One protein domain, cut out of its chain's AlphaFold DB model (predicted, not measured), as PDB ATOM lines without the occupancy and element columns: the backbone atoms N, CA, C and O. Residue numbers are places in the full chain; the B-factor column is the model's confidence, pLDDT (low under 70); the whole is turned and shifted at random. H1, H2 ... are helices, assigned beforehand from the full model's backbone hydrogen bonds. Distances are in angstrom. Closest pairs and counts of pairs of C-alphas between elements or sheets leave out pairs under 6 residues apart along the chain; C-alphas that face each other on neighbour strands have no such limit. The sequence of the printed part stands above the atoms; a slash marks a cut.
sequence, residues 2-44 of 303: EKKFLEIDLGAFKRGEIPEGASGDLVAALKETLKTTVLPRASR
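Overview. This is residues 2 to 44 of the 303 residues of an uncharacterized protein of Agrobacterium genomosp. 6 (UniProt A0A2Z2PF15). An extended leading stretch, residues 2 to 7, sticks out from a small helical body, in which the short helix H1 is joined by a looping link to the longer H2, and residues 37 to 44 then turn back. The printed part has 43 residues with two named helices, H1 then H2, and no named strand; its class is all helix, though under half of the residues are in named elements. It is only just compact, close to loose, with a radius of gyration of the C-alphas of 10.7 A, and elongated, spanning 30 by 19 by 18 A.

Arrangement. H1, residues 10 to 14, and H2, residues 24 to 36, only just touch, with 3 pairs of C-alphas within 8 A. The closest C-alphas are those of Leu 10 and Leu 34, 7.5 A apart. H2 touches H1 with residues 30 to 34 alone. In H1 and H2 every O i to N i+4 pair is within hydrogen-bond range.

Along the chain. H1 begins at C-alpha 10, (7.794, 65.041, 87.919). H2 runs 18.2 A from C-alpha 24 to C-alpha 36, at (7.426, 59.902, 76.213).

Size, cuts and confidence. The C-alphas of Glu 2 and Lys 35, the two farthest apart, are 30.7 A from each other. The printed part has no cut, and the link from H1 to H2 is short. Residues 20 to 25 also stand free. Confidence is under 70 at residues 2 to 6, 20 to 21 and 40 to 44.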
ATOM      1  N   GLU A   2      13.173  46.884 103.271       32.41
ATOM      2  CA  GLU A   2      12.518  48.003 102.586       32.41
ATOM      3  C   GLU A   2      13.362  48.428 101.382       32.41
ATOM      4  O   GLU A   2      14.555  48.707 101.497       32.41
ATOM      5  N   LYS A   3      12.746  48.449 100.200       39.62
ATOM      6  CA  LYS A   3      13.371  48.998  98.998       39.62
ATOM      7  C   LYS A   3      13.437  50.519  99.161       39.62
ATOM      8  O   LYS A   3      12.397  51.159  99.268       39.62
ATOM      9  N   LYS A   4      14.641  51.096  99.163       42.78
ATOM     10  CA  LYS A   4      14.816  52.552  99.071       42.78
ATOM     11  C   LYS A   4      14.648  52.973  97.612       42.78
ATOM     12  O   LYS A   4      15.368  52.485  96.741       42.78
ATOM     13  N   PHE A   5      13.699  53.864  97.359       55.28
ATOM     14  CA  PHE A   5      13.443  54.440  96.042       55.28
ATOM     15  C   PHE A   5      13.861  55.907  96.034       55.28
ATOM     16  O   PHE A   5      13.763  56.593  97.049       55.28
ATOM     17  N   LEU A   6      14.335  56.379  94.885       63.84
ATOM     18  CA  LEU A   6      14.470  57.807  94.635       63.84
ATOM     19  C   LEU A   6      13.091  58.323  94.215       63.84
ATOM     20  O   LEU A   6      12.613  57.977  93.133       63.84
ATOM     21  N   GLU A   7      12.445  59.098  95.079       71.19
ATOM     22  CA  GLU A   7      11.188  59.770  94.758       71.19
ATOM     23  C   GLU A   7      11.498  61.090  94.047       71.19
ATOM     24  O   GLU A   7      12.215  61.942  94.569       71.19
ATOM     25  N   ILE A   8      11.007  61.229  92.816       75.25
ATOM     26  CA  ILE A   8      11.161  62.443  92.010       75.25
ATOM     27  C   ILE A   8       9.762  62.938  91.665       75.25
ATOM     28  O   ILE A   8       9.031  62.269  90.933       75.25
ATOM     29  N   ASP A   9       9.412  64.131  92.145       83.50
ATOM     30  CA  ASP A   9       8.190  64.817  91.731       83.50
ATOM     31  C   ASP A   9       8.363  65.358  90.300       83.50
ATOM     32  O   ASP A   9       8.997  66.387  90.050       83.50
ATOM     33  N   LEU A  10       7.786  64.644  89.330       82.56
ATOM     34  CA  LEU A  10       7.794  65.041  87.919       82.56
ATOM     35  C   LEU A  10       7.012  66.342  87.664       82.56
ATOM     36  O   LEU A  10       7.307  67.053  86.701       82.56
ATOM     37  N   GLY A  11       6.037  66.675  88.513       84.69
ATOM     38  CA  GLY A  11       5.313  67.942  88.477       84.69
ATOM     39  C   GLY A  11       6.205  69.110  88.889       84.69
ATOM     40  O   GLY A  11       6.232  70.122  88.186       84.69
ATOM     41  N   ALA A  12       6.976  68.954  89.967       83.38
ATOM     42  CA  ALA A  12       8.004  69.913  90.389       83.38
ATOM     43  C   ALA A  12       9.089  70.089  89.326       83.38
ATOM     44  O   ALA A  12       9.383  71.212  88.908       83.38
ATOM     45  N   PHE A  13       9.589  68.985  88.773       86.62
ATOM     46  CA  PHE A  13      10.573  69.030  87.695       86.62
ATOM     47  C   PHE A  13      10.053  69.767  86.451       86.62
ATOM     48  O   PHE A  13      10.773  70.565  85.850       86.62
ATOM     49  N   LYS A  14       8.772  69.586  86.091       86.00
ATOM     50  CA  LYS A  14       8.122  70.323  84.992       86.00
ATOM     51  C   LYS A  14       8.019  71.831  85.260       86.00
ATOM     52  O   LYS A  14       8.047  72.607  84.308       86.00
ATOM     53  N   ARG A  15       7.932  72.250  86.528       89.19
ATOM     54  CA  ARG A  15       7.965  73.665  86.953       89.19
ATOM     55  C   ARG A  15       9.381  74.250  87.022       89.19
ATOM     56  O   ARG A  15       9.526  75.434  87.305       89.19
ATOM     57  N   GLY A  16      10.410  73.454  86.721       83.81
ATOM     58  CA  GLY A  16      11.811  73.879  86.716       83.81
ATOM     59  C   GLY A  16      12.577  73.548  87.998       83.81
ATOM     60  O   GLY A  16      13.741  73.924  88.115       83.81
ATOM     61  N   GLU A  17      11.965  72.829  88.939       84.94
ATOM     62  CA  GLU A  17      12.615  72.399  90.178       84.94
ATOM     63  C   GLU A  17      13.478  71.160  89.891       84.94
ATOM     64  O   GLU A  17      12.995  70.030  89.805       84.94
ATOM     65  N   ILE A  18      14.774  71.373  89.668       80.00
ATOM     66  CA  ILE A  18      15.724  70.291  89.403       80.00
ATOM     67  C   ILE A  18      16.229  69.741  90.746       80.00
ATOM     68  O   ILE A  18      16.688  70.540  91.565       80.00
ATOM     69  N   PRO A  19      16.202  68.410  90.976       74.75
ATOM     70  CA  PRO A  19      16.753  67.824  92.192       74.75
ATOM     71  C   PRO A  19      18.202  68.258  92.414       74.75
ATOM     72  O   PRO A  19      19.017  68.255  91.484       74.75
ATOM     73  N   GLU A  20      18.529  68.621  93.650       66.19
ATOM     74  CA  GLU A  20      19.871  69.068  94.002       66.19
ATOM     75  C   GLU A  20      20.904  67.974  93.673       66.19
ATOM     76  O   GLU A  20      20.746  66.807  94.035       66.19
ATOM     77  N   GLY A  21      21.951  68.335  92.923       61.62
ATOM     78  CA  GLY A  21      22.986  67.394  92.482       61.62
ATOM     79  C   GLY A  21      22.607  66.487  91.302       61.62
ATOM     80  O   GLY A  21      23.394  65.601  90.959       61.62
ATOM     81  N   ALA A  22      21.453  66.690  90.651       71.06
ATOM     82  CA  ALA A  22      21.084  65.934  89.454       71.06
ATOM     83  C   ALA A  22      22.120  66.109  88.327       71.06
ATOM     84  O   ALA A  22      22.474  67.227  87.945       71.06
ATOM     85  N   SER A  23      22.592  64.993  87.762       73.38
ATOM     86  CA  SER A  23      23.485  65.020  86.602       73.38
ATOM     87  C   SER A  23      22.755  65.518  85.351       73.38
ATOM     88  O   SER A  23      21.533  65.399  85.239       73.38
ATOM     89  N   GLY A  24      23.504  66.027  84.366       73.81
ATOM     90  CA  GLY A  24      22.940  66.396  83.063       73.81
ATOM     91  C   GLY A  24      22.195  65.233  82.394       73.81
ATOM     92  O   GLY A  24      21.123  65.440  81.832       73.81
ATOM     93  N   ASP A  25      22.708  64.011  82.552       72.56
ATOM     94  CA  ASP A  25      22.085  62.789  82.038       72.56
ATOM     95  C   ASP A  25      20.762  62.472  82.740       72.56
ATOM     96  O   ASP A  25      19.787  62.132  82.077       72.56
ATOM     97  N   LEU A  26      20.689  62.635  84.068       79.62
ATOM     98  CA  LEU A  26      19.440  62.461  84.812       79.62
ATOM     99  C   LEU A  26      18.405  63.505  84.377       79.62
ATOM    100  O   LEU A  26      17.257  63.162  84.122       79.62
ATOM    101  N   VAL A  27      18.816  64.767  84.226       84.81
ATOM    102  CA  VAL A  27      17.943  65.846  83.740       84.81
ATOM    103  C   VAL A  27      17.444  65.556  82.321       84.81
ATOM    104  O   VAL A  27      16.261  65.746  82.039       84.81
ATOM    105  N   ALA A  28      18.314  65.092  81.423       84.19
ATOM    106  CA  ALA A  28      17.940  64.714  80.062       84.19
ATOM    107  C   ALA A  28      16.967  63.527  80.053       84.19
ATOM    108  O   ALA A  28      15.950  63.572  79.364       84.19
ATOM    109  N   ALA A  29      17.231  62.511  80.874       82.94
ATOM    110  CA  ALA A  29      16.381  61.340  81.014       82.94
ATOM    111  C   ALA A  29      14.992  61.699  81.569       82.94
ATOM    112  O   ALA A  29      13.987  61.267  81.016       82.94
ATOM    113  N   LEU A  30      14.912  62.561  82.589       86.69
ATOM    114  CA  LEU A  30      13.640  63.053  83.133       86.69
ATOM    115  C   LEU A  30      12.862  63.902  82.117       86.69
ATOM    116  O   LEU A  30      11.642  63.778  82.016       86.69
ATOM    117  N   LYS A  31      13.552  64.734  81.322       87.56
ATOM    118  CA  LYS A  31      12.932  65.476  80.208       87.56
ATOM    119  C   LYS A  31      12.352  64.531  79.158       87.56
ATOM    120  O   LYS A  31      11.270  64.800  78.643       87.56
ATOM    121  N   GLU A  32      13.049  63.444  78.851       87.88
ATOM    122  CA  GLU A  32      12.567  62.434  77.911       87.88
ATOM    123  C   GLU A  32      11.373  61.660  78.477       87.88
ATOM    124  O   GLU A  32      10.382  61.461  77.778       87.88
ATOM    125  N   THR A  33      11.395  61.320  79.766       88.44
ATOM    126  CA  THR A  33      10.252  60.723  80.467       88.44
ATOM    127  C   THR A  33       9.030  61.638  80.454       88.44
ATOM    128  O   THR A  33       7.927  61.159  80.211       88.44
ATOM    129  N   LEU A  34       9.194  62.955  80.634       88.00
ATOM    130  CA  LEU A  34       8.083  63.909  80.519       88.00
ATOM    131  C   LEU A  34       7.473  63.960  79.109       88.00
ATOM    132  O   LEU A  34       6.285  64.250  78.979       88.00
ATOM    133  N   LYS A  35       8.265  63.700  78.063       88.81
ATOM    134  CA  LYS A  35       7.791  63.678  76.670       88.81
ATOM    135  C   LYS A  35       7.140  62.353  76.290       88.81
ATOM    136  O   LYS A  35       6.139  62.341  75.584       88.81
ATOM    137  N   THR A  36       7.739  61.247  76.718       88.88
ATOM    138  CA  THR A  36       7.426  59.902  76.213       88.88
ATOM    139  C   THR A  36       6.616  59.065  77.187       88.88
ATOM    140  O   THR A  36       6.112  58.016  76.802       88.88
ATOM    141  N   THR A  37       6.503  59.489  78.448       83.88
ATOM    142  CA  THR A  37       5.969  58.711  79.583       83.88
ATOM    143  C   THR A  37       6.744  57.425  79.898       83.88
ATOM    144  O   THR A  37       6.344  56.646  80.760       83.88
ATOM    145  N   VAL A  38       7.896  57.211  79.253       82.62
ATOM    146  CA  VAL A  38       8.767  56.060  79.500       82.62
ATOM    147  C   VAL A  38       9.736  56.394  80.630       82.62
ATOM    148  O   VAL A  38      10.508  57.350  80.544       82.62
ATOM    149  N   LEU A  39       9.710  55.594  81.699       77.31
ATOM    150  CA  LEU A  39      10.645  55.738  82.814       77.31
ATOM    151  C   LEU A  39      12.086  55.442  82.372       77.31
ATOM    152  O   LEU A  39      12.312  54.507  81.593       77.31
ATOM    153  N   PRO A  40      13.076  56.179  82.905       68.81
ATOM    154  CA  PRO A  40      14.460  55.959  82.548       68.81
ATOM    155  C   PRO A  40      14.911  54.608  83.098       68.81
ATOM    156  O   PRO A  40      14.767  54.306  84.285       68.81
ATOM    157  N   ARG A  41      15.465  53.772  82.226       64.12
ATOM    158  CA  ARG A  41      16.144  52.549  82.649       64.12
ATOM    159  C   ARG A  41      17.599  52.894  82.911       64.12
ATOM    160  O   ARG A  41      18.253  53.457  82.038       64.12
ATOM    161  N   ALA A  42      18.106  52.526  84.085       60.06
ATOM    162  CA  ALA A  42      19.542  52.546  84.323       60.06
ATOM    163  C   ALA A  42      20.205  51.687  83.239       60.06
ATOM    164  O   ALA A  42      19.908  50.494  83.116       60.06
ATOM    165  N   SER A  43      21.059  52.300  82.423       55.69
ATOM    166  CA  SER A  43      21.879  51.564  81.476       55.69
ATOM    167  C   SER A  43      22.709  50.566  82.279       55.69
ATOM    168  O   SER A  43      23.444  50.931  83.199       55.69
ATOM    169  N   ARG A  44      22.580  49.273  81.956       49.53
ATOM    170  CA  ARG A  44      23.609  48.304  82.327       49.53
ATOM    171  C   ARG A  44      24.827  48.704  81.508       49.53
ATOM    172  O   ARG A  44      24.927  48.308  80.353       49.53
TER     173      ARG A  44